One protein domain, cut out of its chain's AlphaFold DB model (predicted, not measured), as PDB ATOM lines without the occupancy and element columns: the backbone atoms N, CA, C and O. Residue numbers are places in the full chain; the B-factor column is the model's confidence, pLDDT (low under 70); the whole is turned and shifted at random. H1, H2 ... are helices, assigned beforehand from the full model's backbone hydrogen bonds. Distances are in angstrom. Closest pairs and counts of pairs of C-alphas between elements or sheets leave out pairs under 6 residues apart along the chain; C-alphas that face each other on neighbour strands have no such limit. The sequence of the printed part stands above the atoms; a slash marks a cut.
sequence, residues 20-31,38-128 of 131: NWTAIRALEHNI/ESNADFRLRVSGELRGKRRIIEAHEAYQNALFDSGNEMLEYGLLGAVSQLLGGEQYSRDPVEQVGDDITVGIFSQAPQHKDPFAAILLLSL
ATOM      1  N   ASN A  20     -23.752  27.769 -10.257       89.81
ATOM      2  CA  ASN A  20     -23.474  26.561  -9.483       89.81
ATOM      3  C   ASN A  20     -23.953  26.758  -8.037       89.81
ATOM      4  O   ASN A  20     -23.187  27.165  -7.161       89.81
ATOM      5  N   TRP A  21     -25.236  26.484  -7.796       91.69
ATOM      6  CA  TRP A  21     -25.852  26.560  -6.469       91.69
ATOM      7  C   TRP A  21     -25.181  25.642  -5.452       91.69
ATOM      8  O   TRP A  21     -25.078  26.001  -4.283       91.69
ATOM      9  N   THR A  22     -24.629  24.517  -5.900       94.31
ATOM     10  CA  THR A  22     -23.826  23.626  -5.049       94.31
ATOM     11  C   THR A  22     -22.621  24.359  -4.465       94.31
ATOM     12  O   THR A  22     -22.392  24.325  -3.258       94.31
ATOM     13  N   ALA A  23     -21.868  25.068  -5.310       95.00
ATOM     14  CA  ALA A  23     -20.702  25.837  -4.888       95.00
ATOM     15  C   ALA A  23     -21.086  27.012  -3.976       95.00
ATOM     16  O   ALA A  23     -20.373  27.301  -3.016       95.00
ATOM     17  N   ILE A  24     -22.226  27.657  -4.242       95.44
ATOM     18  CA  ILE A  24     -22.758  28.727  -3.390       95.44
ATOM     19  C   ILE A  24     -23.108  28.181  -2.002       95.44
ATOM     20  O   ILE A  24     -22.620  28.714  -1.007       95.44
ATOM     21  N   ARG A  25     -23.874  27.085  -1.914       95.75
ATOM     22  CA  ARG A  25     -24.221  26.463  -0.627       95.75
ATOM     23  C   ARG A  25     -22.988  25.958   0.113       95.75
ATOM     24  O   ARG A  25     -22.909  26.106   1.331       95.75
ATOM     25  N   ALA A  26     -21.997  25.420  -0.599       96.19
ATOM     26  CA  ALA A  26     -20.737  25.032   0.022       96.19
ATOM     27  C   ALA A  26     -20.044  26.235   0.688       96.19
ATOM     28  O   ALA A  26     -19.693  26.171   1.868       96.19
ATOM     29  N   LEU A  27     -19.937  27.359  -0.028       96.25
ATOM     30  CA  LEU A  27     -19.342  28.594   0.485       96.25
ATOM     31  C   LEU A  27     -20.104  29.150   1.699       96.25
ATOM     32  O   LEU A  27     -19.497  29.441   2.727       96.25
ATOM     33  N   GLU A  28     -21.427  29.274   1.604       96.81
ATOM     34  CA  GLU A  28     -22.279  29.825   2.670       96.81
ATOM     35  C   GLU A  28     -22.217  29.015   3.972       96.81
ATOM     36  O   GLU A  28     -22.381  29.562   5.065       96.81
ATOM     37  N   HIS A  29     -21.960  27.711   3.865       96.44
ATOM     38  CA  HIS A  29     -21.952  26.786   4.995       96.44
ATOM     39  C   HIS A  29     -20.557  26.309   5.411       96.44
ATOM     40  O   HIS A  29     -20.458  25.401   6.247       96.44
ATOM     41  N   ASN A  30     -19.500  26.952   4.901       96.81
ATOM     42  CA  ASN A  30     -18.099  26.619   5.175       96.81
ATOM     43  C   ASN A  30     -17.796  25.130   4.920       96.81
ATOM     44  O   ASN A  30     -17.229  24.446   5.770       96.81
ATOM     45  N   ILE A  31     -18.255  24.626   3.778       95.75
ATOM     46  CA  ILE A  31     -17.945  23.293   3.258       95.75
ATOM     47  C   ILE A  31     -16.847  23.454   2.209       95.75
ATOM     48  O   ILE A  31     -16.869  24.412   1.430       95.75
ATOM     49  N   GLU A  38     -12.435  16.020  -8.574       94.31
ATOM     50  CA  GLU A  38     -13.777  15.673  -8.090       94.31
ATOM     51  C   GLU A  38     -14.820  15.940  -9.185       94.31
ATOM     52  O   GLU A  38     -14.876  17.030  -9.764       94.31
ATOM     53  N   SER A  39     -15.673  14.956  -9.482       94.44
ATOM     54  CA  SER A  39     -16.739  15.148 -10.466       94.44
ATOM     55  C   SER A  39     -17.833  16.077  -9.924       94.44
ATOM     56  O   SER A  39     -18.067  16.159  -8.721       94.44
ATOM     57  N   ASN A  40     -18.578  16.744 -10.811       92.75
ATOM     58  CA  ASN A  40     -19.717  17.573 -10.389       92.75
ATOM     59  C   ASN A  40     -20.799  16.759  -9.655       92.75
ATOM     60  O   ASN A  40     -21.576  17.315  -8.884       92.75
ATOM     61  N   ALA A  41     -20.909  15.457  -9.934       91.69
ATOM     62  CA  ALA A  41     -21.854  14.585  -9.244       91.69
ATOM     63  C   ALA A  41     -21.390  14.302  -7.810       91.69
ATOM     64  O   ALA A  41     -22.176  14.484  -6.883       91.69
ATOM     65  N   ASP A  42     -20.115  13.954  -7.633       94.00
ATOM     66  CA  ASP A  42     -19.536  13.674  -6.315       94.00
ATOM     67  C   ASP A  42     -19.530  14.927  -5.437       94.00
ATOM     68  O   ASP A  42     -19.920  14.868  -4.271       94.00
ATOM     69  N   PHE A  43     -19.209  16.084  -6.027       95.69
ATOM     70  CA  PHE A  43     -19.262  17.365  -5.331       95.69
ATOM     71  C   PHE A  43     -20.669  17.674  -4.806       95.69
ATOM     72  O   PHE A  43     -20.837  18.036  -3.642       95.69
ATOM     73  N   ARG A  44     -21.700  17.472  -5.639       95.06
ATOM     74  CA  ARG A  44     -23.105  17.647  -5.238       95.06
ATOM     75  C   ARG A  44     -23.500  16.716  -4.109       95.06
ATOM     76  O   ARG A  44     -24.026  17.195  -3.110       95.06
ATOM     77  N   LEU A  45     -23.203  15.426  -4.255       94.88
ATOM     78  CA  LEU A  45     -23.499  14.395  -3.258       94.88
ATOM     79  C   LEU A  45     -22.867  14.712  -1.899       94.88
ATOM     80  O   LEU A  45     -23.540  14.647  -0.868       94.88
ATOM     81  N   ARG A  46     -21.587  15.095  -1.893       96.25
ATOM     82  CA  ARG A  46     -20.857  15.449  -0.673       96.25
ATOM     83  C   ARG A  46     -21.463  16.672   0.008       96.25
ATOM     84  O   ARG A  46     -21.810  16.602   1.186       96.25
ATOM     85  N   VAL A  47     -21.628  17.773  -0.728       97.38
ATOM     86  CA  VAL A  47     -22.173  19.025  -0.178       97.38
ATOM     87  C   VAL A  47     -23.594  18.811   0.344       97.38
ATOM     88  O   VAL A  47     -23.898  19.220   1.466       97.38
ATOM     89  N   SER A  48     -24.455  18.120  -0.410       96.81
ATOM     90  CA  SER A  48     -25.820  17.828   0.031       96.81
ATOM     91  C   SER A  48     -25.849  16.960   1.287       96.81
ATOM     92  O   SER A  48     -26.615  17.246   2.205       96.81
ATOM     93  N   GLY A  49     -24.989  15.940   1.370       95.00
ATOM     94  CA  GLY A  49     -24.881  15.085   2.550       95.00
ATOM     95  C   GLY A  49     -24.421  15.851   3.786       95.00
ATOM     96  O   GLY A  49     -25.040  15.760   4.845       95.00
ATOM     97  N   GLU A  50     -23.381  16.677   3.663       96.62
ATOM     98  CA  GLU A  50     -22.907  17.517   4.768       96.62
ATOM     99  C   GLU A  50     -23.992  18.475   5.279       96.62
ATOM    100  O   GLU A  50     -24.198  18.605   6.491       96.62
ATOM    101  N   LEU A  51     -24.722  19.127   4.369       96.69
ATOM    102  CA  LEU A  51     -25.839  20.011   4.709       96.69
ATOM    103  C   LEU A  51     -26.969  19.238   5.390       96.69
ATOM    104  O   LEU A  51     -27.467  19.657   6.444       96.69
ATOM    105  N   ARG A  52     -27.324  18.064   4.863       94.25
ATOM    106  CA  ARG A  52     -28.379  17.222   5.430       94.25
ATOM    107  C   ARG A  52     -28.019  16.727   6.827       94.25
ATOM    108  O   ARG A  52     -28.880  16.741   7.713       94.25
ATOM    109  N   GLY A  53     -26.756  16.369   7.056       90.88
ATOM    110  CA  GLY A  53     -26.224  15.963   8.360       90.88
ATOM    111  C   GLY A  53     -26.263  17.100   9.383       90.88
ATOM    112  O   GLY A  53     -26.544  16.878  10.560       90.88
ATOM    113  N   LYS A  54     -26.099  18.344   8.917       93.19
ATOM    114  CA  LYS A  54     -26.276  19.579   9.701       93.19
ATOM    115  C   LYS A  54     -27.747  20.012   9.840       93.19
ATOM    116  O   LYS A  54     -28.006  21.097  10.361       93.19
ATOM    117  N   ARG A  55     -28.713  19.188   9.405       90.56
ATOM    118  CA  ARG A  55     -30.166  19.468   9.399       90.56
ATOM    119  C   ARG A  55     -30.566  20.701   8.572       90.56
ATOM    120  O   ARG A  55     -31.601  21.311   8.831       90.56
ATOM    121  N   ARG A  56     -29.763  21.060   7.569       94.31
ATOM    122  CA  ARG A  56     -30.054  22.101   6.572       94.31
ATOM    123  C   ARG A  56     -30.795  21.472   5.395       94.31
ATOM    124  O   ARG A  56     -30.191  21.146   4.382       94.31
ATOM    125  N   ILE A  57     -32.076  21.162   5.603       92.62
ATOM    126  CA  ILE A  57     -32.866  20.331   4.674       92.62
ATOM    127  C   ILE A  57     -33.034  21.027   3.320       92.62
ATOM    128  O   ILE A  57     -32.809  20.397   2.292       92.62
ATOM    129  N   ILE A  58     -33.393  22.314   3.317       93.69
ATOM    130  CA  ILE A  58     -33.613  23.062   2.073       93.69
ATOM    131  C   ILE A  58     -32.310  23.163   1.291       93.69
ATOM    132  O   ILE A  58     -32.243  22.758   0.134       93.69
ATOM    133  N   GLU A  59     -31.251  23.597   1.963       96.06
ATOM    134  CA  GLU A  59     -29.951  23.822   1.347       96.06
ATOM    135  C   GLU A  59     -29.319  22.514   0.852       96.06
ATOM    136  O   GLU A  59     -28.642  22.506  -0.176       96.06
ATOM    137  N   ALA A  60     -29.574  21.390   1.532       95.81
ATOM    138  CA  ALA A  60     -29.153  20.071   1.073       95.81
ATOM    139  C   ALA A  60     -29.796  19.692  -0.269       95.81
ATOM    140  O   ALA A  60     -29.093  19.236  -1.171       95.81
ATOM    141  N   HIS A  61     -31.108  19.902  -0.416       95.12
ATOM    142  CA  HIS A  61     -31.828  19.603  -1.659       95.12
ATOM    143  C   HIS A  61     -31.480  20.583  -2.782       95.12
ATOM    144  O   HIS A  61     -31.341  20.170  -3.931       95.12
ATOM    145  N   GLU A  62     -31.235  21.852  -2.460       94.50
ATOM    146  CA  GLU A  62     -30.737  22.840  -3.421       94.50
ATOM    147  C   GLU A  62     -29.340  22.492  -3.950       94.50
ATOM    148  O   GLU A  62     -29.094  22.552  -5.157       94.50
ATOM    149  N   ALA A  63     -28.426  22.071  -3.067       95.12
ATOM    150  CA  ALA A  63     -27.097  21.613  -3.461       95.12
ATOM    151  C   ALA A  63     -27.168  20.332  -4.305       95.12
ATOM    152  O   ALA A  63     -26.497  20.229  -5.329       95.12
ATOM    153  N   TYR A  64     -28.015  19.375  -3.921       94.81
ATOM    154  CA  TYR A  64     -28.165  18.116  -4.650       94.81
ATOM    155  C   TYR A  64     -28.717  18.325  -6.068       94.81
ATOM    156  O   TYR A  64     -28.196  17.765  -7.035       94.81
ATOM    157  N   GLN A  65     -29.735  19.179  -6.209       92.62
ATOM    158  CA  GLN A  65     -30.369  19.483  -7.495       92.62
ATOM    159  C   GLN A  65     -29.639  20.570  -8.296       92.62
ATOM    160  O   GLN A  65     -29.953  20.783  -9.466       92.62
ATOM    161  N   ASN A  66     -28.654  21.240  -7.689       92.44
ATOM    162  CA  ASN A  66     -28.007  22.439  -8.219       92.44
ATOM    163  C   ASN A  66     -29.031  23.491  -8.691       92.44
ATOM    164  O   ASN A  66     -28.932  24.022  -9.796       92.44
ATOM    165  N   ALA A  67     -30.029  23.759  -7.852       90.25
ATOM    166  CA  ALA A  67     -31.142  24.666  -8.115       90.25
ATOM    167  C   ALA A  67     -31.593  25.333  -6.807       90.25
ATOM    168  O   ALA A  67     -31.353  24.781  -5.738       90.25
ATOM    169  N   LEU A  68     -32.245  26.497  -6.879       89.75
ATOM    170  CA  LEU A  68     -32.871  27.129  -5.710       89.75
ATOM    171  C   LEU A  68     -34.246  26.534  -5.414       89.75
ATOM    172  O   LEU A  68     -34.925  26.050  -6.320       89.75
ATOM    173  N   PHE A  69     -34.691  26.632  -4.161       81.50
ATOM    174  CA  PHE A  69     -35.988  26.087  -3.758       81.50
ATOM    175  C   PHE A  69     -37.177  26.715  -4.507       81.50
ATOM    176  O   PHE A  69     -38.178  26.046  -4.742       81.50
ATOM    177  N   ASP A  70     -37.073  27.987  -4.888       80.94
ATOM    178  CA  ASP A  70     -38.112  28.755  -5.580       80.94
ATOM    179  C   ASP A  70     -37.994  28.681  -7.112       80.94
ATOM    180  O   ASP A  70     -38.723  29.364  -7.831       80.94
ATOM    181  N   SER A  71     -37.120  27.815  -7.639       83.12
ATOM    182  CA  SER A  71     -36.899  27.677  -9.081       83.12
ATOM    183  C   SER A  71     -37.966  26.838  -9.801       83.12
ATOM    184  O   SER A  71     -37.852  26.635 -11.010       83.12
ATOM    185  N   GLY A  72     -38.938  26.271  -9.078       82.69
ATOM    186  CA  GLY A  72     -39.919  25.320  -9.619       82.69
ATOM    187  C   GLY A  72     -39.322  23.959 -10.005       82.69
ATOM    188  O   GLY A  72     -39.818  23.298 -10.916       82.69
ATOM    189  N   ASN A  73     -38.214  23.551  -9.370       86.81
ATOM    190  CA  ASN A  73     -37.620  22.235  -9.593       86.81
ATOM    191  C   ASN A  73     -38.432  21.156  -8.855       86.81
ATOM    192  O   ASN A  73     -38.345  21.020  -7.637       86.81
ATOM    193  N   GLU A  74     -39.165  20.347  -9.616       87.62
ATOM    194  CA  GLU A  74     -40.044  19.294  -9.095       87.62
ATOM    195  C   GLU A  74     -39.308  18.288  -8.189       87.62
ATOM    196  O   GLU A  74     -39.818  17.877  -7.152       87.62
ATOM    197  N   MET A  75     -38.065  17.928  -8.530       87.81
ATOM    198  CA  MET A  75     -37.265  16.984  -7.739       87.81
ATOM    199  C   MET A  75     -36.848  17.563  -6.388       87.81
ATOM    200  O   MET A  75     -36.735  16.824  -5.408       87.81
ATOM    201  N   LEU A  76     -36.638  18.876  -6.327       90.44
ATOM    202  CA  LEU A  76     -36.395  19.587  -5.079       90.44
ATOM    203  C   LEU A  76     -37.667  19.598  -4.226       90.44
ATOM    204  O   LEU A  76     -37.611  19.254  -3.047       90.44
ATOM    205  N   GLU A  77     -38.817  19.920  -4.821       89.81
ATOM    206  CA  GLU A  77     -40.113  19.904  -4.133       89.81
ATOM    207  C   GLU A  77     -40.445  18.517  -3.569       89.81
ATOM    208  O   GLU A  77     -40.862  18.409  -2.413       89.81
ATOM    209  N   TYR A  78     -40.194  17.446  -4.331       90.06
ATOM    210  CA  TYR A  78     -40.300  16.074  -3.832       90.06
ATOM    211  C   TYR A  78     -39.359  15.832  -2.652       90.06
ATOM    212  O   TYR A  78     -39.801  15.340  -1.617       90.06
ATOM    213  N   GLY A  79     -38.090  16.222  -2.766       91.25
ATOM    214  CA  GLY A  79     -37.124  16.117  -1.673       91.25
ATOM    215  C   GLY A  79     -37.612  16.773  -0.382       91.25
ATOM    216  O   GLY A  79     -37.620  16.153   0.682       91.25
ATOM    217  N   LEU A  80     -38.105  18.007  -0.471       91.50
ATOM    218  CA  LEU A  80     -38.647  18.720   0.685       91.50
ATOM    219  C   LEU A  80     -39.905  18.056   1.237       91.50
ATOM    220  O   LEU A  80     -40.025  17.896   2.454       91.50
ATOM    221  N   LEU A  81     -40.825  17.646   0.361       90.44
ATOM    222  CA  LEU A  81     -42.046  16.967   0.766       90.44
ATOM    223  C   LEU A  81     -41.726  15.690   1.539       90.44
ATOM    224  O   LEU A  81     -42.255  15.499   2.627       90.44
ATOM    225  N   GLY A  82     -40.843  14.835   1.025       90.50
ATOM    226  CA  GLY A  82     -40.529  13.581   1.697       90.50
ATOM    227  C   GLY A  82     -39.692  13.753   2.958       90.50
ATOM    228  O   GLY A  82     -39.872  12.974   3.895       90.50
ATOM    229  N   ALA A  83     -38.852  14.789   3.047       90.81
ATOM    230  CA  ALA A  83     -38.192  15.159   4.298       90.81
ATOM    231  C   ALA A  83     -39.216  15.567   5.376       90.81
ATOM    232  O   ALA A  83     -39.099  15.164   6.535       90.81
ATOM    233  N   VAL A  84     -40.245  16.333   4.995       88.00
ATOM    234  CA  VAL A  84     -41.351  16.715   5.884       88.00
ATOM    235  C   VAL A  84     -42.209  15.505   6.255       88.00
ATOM    236  O   VAL A  84     -42.492  15.320   7.436       88.00
ATOM    237  N   SER A  85     -42.586  14.658   5.293       85.88
ATOM    238  CA  SER A  85     -43.371  13.441   5.543       85.88
ATOM    239  C   SER A  85     -42.667  12.510   6.531       85.88
ATOM    240  O   SER A  85     -43.287  12.015   7.466       85.88
ATOM    241  N   GLN A  86     -41.356  12.314   6.375       86.56
ATOM    242  CA  GLN A  86     -40.539  11.537   7.311       86.56
ATOM    243  C   GLN A  86     -40.513  12.161   8.711       86.56
ATOM    244  O   GLN A  86     -40.743  11.473   9.706       86.56
ATOM    245  N   LEU A  87     -40.321  13.483   8.795       84.44
ATOM    246  CA  LEU A  87     -40.346  14.208  10.067       84.44
ATOM    247  C   LEU A  87     -41.697  14.068  10.789       84.44
ATOM    248  O   LEU A  87     -41.716  13.872  12.003       84.44
ATOM    249  N   LEU A  88     -42.812  14.167  10.061       81.06
ATOM    250  CA  LEU A  88     -44.166  14.033  10.611       81.06
ATOM    251  C   LEU A  88     -44.512  12.584  10.971       81.06
ATOM    252  O   LEU A  88     -45.169  12.347  11.983       81.06
ATOM    253  N   GLY A  89     -44.055  11.622  10.169       76.81
ATOM    254  CA  GLY A  89     -44.239  10.192  10.410       76.81
ATOM    255  C   GLY A  89     -43.370   9.636  11.539       76.81
ATOM    256  O   GLY A  89     -43.640   8.541  12.022       76.81
ATOM    257  N   GLY A  90     -42.348  10.379  11.980       76.31
ATOM    258  CA  GLY A  90     -41.375   9.910  12.971       76.31
ATOM    259  C   GLY A  90     -40.421   8.837  12.434       76.31
ATOM    260  O   GLY A  90     -39.754   8.170  13.222       76.31
ATOM    261  N   GLU A  91     -40.352   8.682  11.112       75.88
ATOM    262  CA  GLU A  91     -39.548   7.679  10.418       75.88
ATOM    263  C   GLU A  91     -38.375   8.367   9.720       75.88
ATOM    264  O   GLU A  91     -38.549   9.389   9.059       75.88
ATOM    265  N   GLN A  92     -37.172   7.812   9.850       75.44
ATOM    266  CA  GLN A  92     -35.994   8.256   9.108       75.44
ATOM    267  C   GLN A  92     -35.381   7.037   8.422       75.44
ATOM    268  O   GLN A  92     -34.837   6.160   9.098       75.44
ATOM    269  N   TYR A  93     -35.496   6.970   7.094       69.81
ATOM    270  CA  TYR A  93     -35.156   5.758   6.343       69.81
ATOM    271  C   TYR A  93     -33.644   5.529   6.187       69.81
ATOM    272  O   TYR A  93     -33.230   4.370   6.141       69.81
ATOM    273  N   SER A  94     -32.818   6.581   6.261       77.00
ATOM    274  CA  SER A  94     -31.355   6.473   6.220       77.00
ATOM    275  C   SER A  94     -30.659   7.130   7.410       77.00
ATOM    276  O   SER A  94     -31.025   8.197   7.906       77.00
ATOM    277  N   ARG A  95     -29.583   6.492   7.884       76.38
ATOM    278  CA  ARG A  95     -28.677   7.085   8.887       76.38
ATOM    279  C   ARG A  95     -27.505   7.824   8.252       76.38
ATOM    280  O   ARG A  95     -26.902   8.654   8.929       76.38
ATOM    281  N   ASP A  96     -27.199   7.532   6.989       86.94
ATOM    282  CA  ASP A  96     -26.231   8.284   6.200       86.94
ATOM    283  C   ASP A  96     -26.901   9.560   5.655       86.94
ATOM    284  O   ASP A  96     -27.912   9.472   4.952       86.94
ATOM    285  N   PRO A  97     -26.378  10.757   5.970       84.00
ATOM    286  CA  PRO A  97     -26.895  12.008   5.436       84.00
ATOM    287  C   PRO A  97     -26.942  12.105   3.906       84.00
ATOM    288  O   PRO A  97     -27.802  12.818   3.392       84.00
ATOM    289  N   VAL A  98     -26.038  11.436   3.185       79.62
ATOM    290  CA  VAL A  98     -26.014  11.428   1.713       79.62
ATOM    291  C   VAL A  98     -27.174  10.592   1.178       79.62
ATOM    292  O   VAL A  98     -27.950  11.075   0.355       79.62
ATOM    293  N   GLU A  99     -27.334   9.366   1.687       86.81
ATOM    294  CA  GLU A  99     -28.445   8.476   1.313       86.81
ATOM    295  C   GLU A  99     -29.797   9.100   1.682       86.81
ATOM    296  O   GLU A  99     -30.752   9.042   0.907       86.81
ATOM    297  N   GLN A 100     -29.847   9.818   2.808       90.31
ATOM    298  CA  GLN A 100     -31.053  10.482   3.287       90.31
ATOM    299  C   GLN A 100     -31.615  11.517   2.302       90.31
ATOM    300  O   GLN A 100     -32.830  11.674   2.235       90.31
ATOM    301  N   VAL A 101     -30.782  12.217   1.523       91.50
ATOM    302  CA  VAL A 101     -31.273  13.156   0.493       91.50
ATOM    303  C   VAL A 101     -32.010  12.402  -0.624       91.50
ATOM    304  O   VAL A 101     -33.055  12.854  -1.091       91.50
ATOM    305  N   GLY A 102     -31.514  11.227  -1.020       88.94
ATOM    306  CA  GLY A 102     -32.186  10.355  -1.987       88.94
ATOM    307  C   GLY A 102     -33.489   9.754  -1.448       88.94
ATOM    308  O   GLY A 102     -34.491   9.695  -2.168       88.94
ATOM    309  N   ASP A 103     -33.503   9.368  -0.174       88.81
ATOM    310  CA  ASP A 103     -34.700   8.858   0.502       88.81
ATOM    311  C   ASP A 103     -35.775   9.931   0.645       88.81
ATOM    312  O   ASP A 103     -36.941   9.674   0.355       88.81
ATOM    313  N   ASP A 104     -35.387  11.149   1.026       92.69
ATOM    314  CA  ASP A 104     -36.270  12.313   1.084       92.69
ATOM    315  C   ASP A 104     -36.992  12.510  -0.266       92.69
ATOM    316  O   ASP A 104     -38.214  12.626  -0.308       92.69
ATOM    317  N   ILE A 105     -36.271  12.450  -1.390       90.12
ATOM    318  CA  ILE A 105     -36.867  12.554  -2.735       90.12
ATOM    319  C   ILE A 105     -37.832  11.397  -3.003       90.12
ATOM    320  O   ILE A 105     -38.958  11.605  -3.460       90.12
ATOM    321  N   THR A 106     -37.402  10.174  -2.706       89.12
ATOM    322  CA  THR A 106     -38.176   8.957  -2.966       89.12
ATOM    323  C   THR A 106     -39.487   8.962  -2.181       89.12
ATOM    324  O   THR A 106     -40.559   8.756  -2.753       89.12
ATOM    325  N   VAL A 107     -39.433   9.275  -0.885       87.88
ATOM    326  CA  VAL A 107     -40.620   9.414  -0.032       87.88
ATOM    327  C   VAL A 107     -41.523  10.534  -0.533       87.88
ATOM    328  O   VAL A 107     -42.743  10.377  -0.510       87.88
ATOM    329  N   GLY A 108     -40.965  11.643  -1.018       86.44
ATOM    330  CA  GLY A 108     -41.738  12.735  -1.602       86.44
ATOM    331  C   GLY A 108     -42.552  12.301  -2.812       86.44
ATOM    332  O   GLY A 108     -43.753  12.563  -2.875       86.44
ATOM    333  N   ILE A 109     -41.925  11.569  -3.733       85.56
ATOM    334  CA  ILE A 109     -42.594  10.985  -4.904       85.56
ATOM    335  C   ILE A 109     -43.727  10.049  -4.454       85.56
ATOM    336  O   ILE A 109     -44.855  10.155  -4.942       85.56
ATOM    337  N   PHE A 110     -43.471   9.173  -3.475       83.44
ATOM    338  CA  PHE A 110     -44.505   8.289  -2.925       83.44
ATOM    339  C   PHE A 110     -45.635   9.054  -2.228       83.44
ATOM    340  O   PHE A 110     -46.798   8.682  -2.380       83.44
ATOM    341  N   SER A 111     -45.323  10.143  -1.527       80.62
ATOM    342  CA  SER A 111     -46.292  10.981  -0.808       80.62
ATOM    343  C   SER A 111     -47.223  11.753  -1.746       80.62
ATOM    344  O   SER A 111     -48.271  12.218  -1.312       80.62
ATOM    345  N   GLN A 112     -46.883  11.900  -3.029       73.62
ATOM    346  CA  GLN A 112     -47.788  12.486  -4.025       73.62
ATOM    347  C   GLN A 112     -48.665  11.446  -4.736       73.62
ATOM    348  O   GLN A 112     -49.674  11.810  -5.355       73.62
ATOM    349  N   ALA A 113     -48.330  10.155  -4.628       72.56
ATOM    350  CA  ALA A 113     -49.102   9.091  -5.249       72.56
ATOM    351  C   ALA A 113     -50.556   9.109  -4.730       72.56
ATOM    352  O   ALA A 113     -50.772   9.262  -3.526       72.56
ATOM    353  N   PRO A 114     -51.574   8.925  -5.595       61.12
ATOM    354  CA  PRO A 114     -52.987   9.050  -5.221       61.12
ATOM    355  C   PRO A 114     -53.402   8.230  -3.993       61.12
ATOM    356  O   PRO A 114     -54.277   8.656  -3.244       61.12
ATOM    357  N   GLN A 115     -52.765   7.077  -3.781       61.75
ATOM    358  CA  GLN A 115     -53.017   6.177  -2.656       61.75
ATOM    359  C   GLN A 115     -52.340   6.573  -1.326       61.75
ATOM    360  O   GLN A 115     -52.698   6.018  -0.289       61.75
ATOM    361  N   HIS A 116     -51.375   7.499  -1.336       57.00
ATOM    362  CA  HIS A 116     -50.528   7.844  -0.183       57.00
ATOM    363  C   HIS A 116     -50.391   9.357   0.032       57.00
ATOM    364  O   HIS A 116     -49.444   9.803   0.673       57.00
ATOM    365  N   LYS A 117     -51.340  10.148  -0.489       61.34
ATOM    366  CA  LYS A 117     -51.333  11.602  -0.310       61.34
ATOM    367  C   LYS A 117     -51.310  11.964   1.171       61.34
ATOM    368  O   LYS A 117     -52.296  11.724   1.866       61.34
ATOM    369  N   ASP A 118     -50.217  12.582   1.615       66.75
ATOM    370  CA  ASP A 118     -50.142  13.255   2.910       66.75
ATOM    371  C   ASP A 118     -50.516  14.740   2.724       66.75
ATOM    372  O   ASP A 118     -49.690  15.551   2.288       66.75
ATOM    373  N   PRO A 119     -51.774  15.127   3.014       65.94
ATOM    374  CA  PRO A 119     -52.211  16.506   2.850       65.94
ATOM    375  C   PRO A 119     -51.524  17.460   3.835       65.94
ATOM    376  O   PRO A 119     -51.415  18.646   3.536       65.94
ATOM    377  N   PHE A 120     -51.050  16.983   4.990       67.12
ATOM    378  CA  PHE A 120     -50.410  17.836   5.990       67.12
ATOM    379  C   PHE A 120     -48.988  18.204   5.579       67.12
ATOM    380  O   PHE A 120     -48.615  19.374   5.679       67.12
ATOM    381  N   ALA A 121     -48.229  17.244   5.049       68.44
ATOM    382  CA  ALA A 121     -46.901  17.507   4.502       68.44
ATOM    383  C   ALA A 121     -46.964  18.501   3.326       68.44
ATOM    384  O   ALA A 121     -46.194  19.463   3.278       68.44
ATOM    385  N   ALA A 122     -47.951  18.342   2.437       68.12
ATOM    386  CA  ALA A 122     -48.180  19.263   1.324       68.12
ATOM    387  C   ALA A 122     -48.560  20.687   1.785       68.12
ATOM    388  O   ALA A 122     -48.039  21.668   1.257       68.12
ATOM    389  N   ILE A 123     -49.430  20.828   2.795       72.06
ATOM    390  CA  ILE A 123     -49.815  22.139   3.354       72.06
ATOM    391  C   ILE A 123     -48.626  22.835   4.028       72.06
ATOM    392  O   ILE A 123     -48.464  24.054   3.897       72.06
ATOM    393  N   LEU A 124     -47.782  22.085   4.742       71.31
ATOM    394  CA  LEU A 124     -46.585  22.637   5.375       71.31
ATOM    395  C   LEU A 124     -45.603  23.166   4.321       71.31
ATOM    396  O   LEU A 124     -45.086  24.272   4.472       71.31
ATOM    397  N   LEU A 125     -45.401  22.416   3.233       68.38
ATOM    398  CA  LEU A 125     -44.551  22.835   2.120       68.38
ATOM    399  C   LEU A 125     -45.089  24.106   1.446       68.38
ATOM    400  O   LEU A 125     -44.349  25.074   1.285       68.38
ATOM    401  N   LEU A 126     -46.393  24.165   1.159       70.19
ATOM    402  CA  LEU A 126     -47.041  25.364   0.611       70.19
ATOM    403  C   LEU A 126     -46.877  26.590   1.524       70.19
ATOM    404  O   LEU A 126     -46.682  27.703   1.041       70.19
ATOM    405  N   SER A 127     -46.904  26.393   2.844       71.25
ATOM    406  CA  SER A 127     -46.697  27.472   3.823       71.25
ATOM    407  C   SER A 127     -45.260  28.009   3.820       71.25
ATOM    408  O   SER A 127     -45.040  29.167   4.172       71.25
ATOM    409  N   LEU A 128     -44.281  27.192   3.418       67.56
ATOM    410  CA  LEU A 128     -42.886  27.609   3.237       67.56
ATOM    411  C   LEU A 128     -42.672  28.355   1.911       67.56
ATOM    412  O   LEU A 128     -41.806  29.225   1.847       67.56
TER     413      LEU A 128
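This is residues 20 to 31 and 38 to 128 of the 131 residues of an uncharacterized protein of Patescibacteria group bacterium (UniProt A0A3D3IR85). H2, H3 and H4 run alternately in opposite ways, and H5 lies crosswise over one side of them, crossing H2 and H4 at about right angles. H1 packs on H2 and H3 at one end of the long axis, and H6 packs on H4 towards the other. The printed part has 103 residues with six named helices, H1 to H6, and no named strand; the class is all helix. It is compact, with a radius of gyration of the C-alphas of 13.1 A and spans of 41 by 28 by 20 A.

H1, residues 21 to 28, touches H3, residues 57 to 65, at a steep tilt of 43 degrees; the closest C-alphas are those of Thr 22 and Ala 63, 4.2 A. H2, residues 40 to 53, touches H1 with residues 43 to 48 alone, closest at Thr 22 and Arg 44, C-alphas 6.0 A apart. H2 and H3 form a helical hairpin with a shallow tilt of 7 degrees; the C-alphas of Ser 48 and Ala 60 are closest, at 4.2 A. H3, the hub, forms another hairpin with H4, residues 74 to 89, at 33 degrees, a shallow tilt only just short of steep; the closest C-alphas, of His 61 and Leu 76, are 5.7 A apart. H5, residues 97 to 112, touches H4 about perpendicular, at 87 degrees, with the C-alphas of Gly 82 and Gly 108 closest, at 3.6 A. With residues 97 to 101 alone it touches H2, closest at Gly 49 and Val 98, C-alphas 3.9 A apart. H6, residues 119 to 128, touches H4 at a steep tilt of 60 degrees, closest at Ser 85 and Ala 121, C-alphas 5.5 A apart. H1 and H6 are apart. Every O i to N i+4 pair is within hydrogen-bond range in H1, H2, H3, H4 and H6, and 10 of 12 are in H5.

H1 begins at C-alpha 21, (-25.852, 26.560, -6.469), and H6 ends at C-alpha 128, (-42.886, 27.609, 3.237). From first to last C-alpha H1 measures 10.3 A, H2 19.9 A, H3 12.5 A, H4 21.9 A, H5 22.9 A and H6 14.5 A.

The two C-alphas farthest apart, of Asn 30 and Gln 115, are 41.2 A apart. Residues 32 to 37 are not printed, and C-alphas 31 and 38 stand 14.3 A apart across this cut. Of the links printed whole, none is long. The pLDDT is under 70 at residues 93, 114 to 122, 125 and 128.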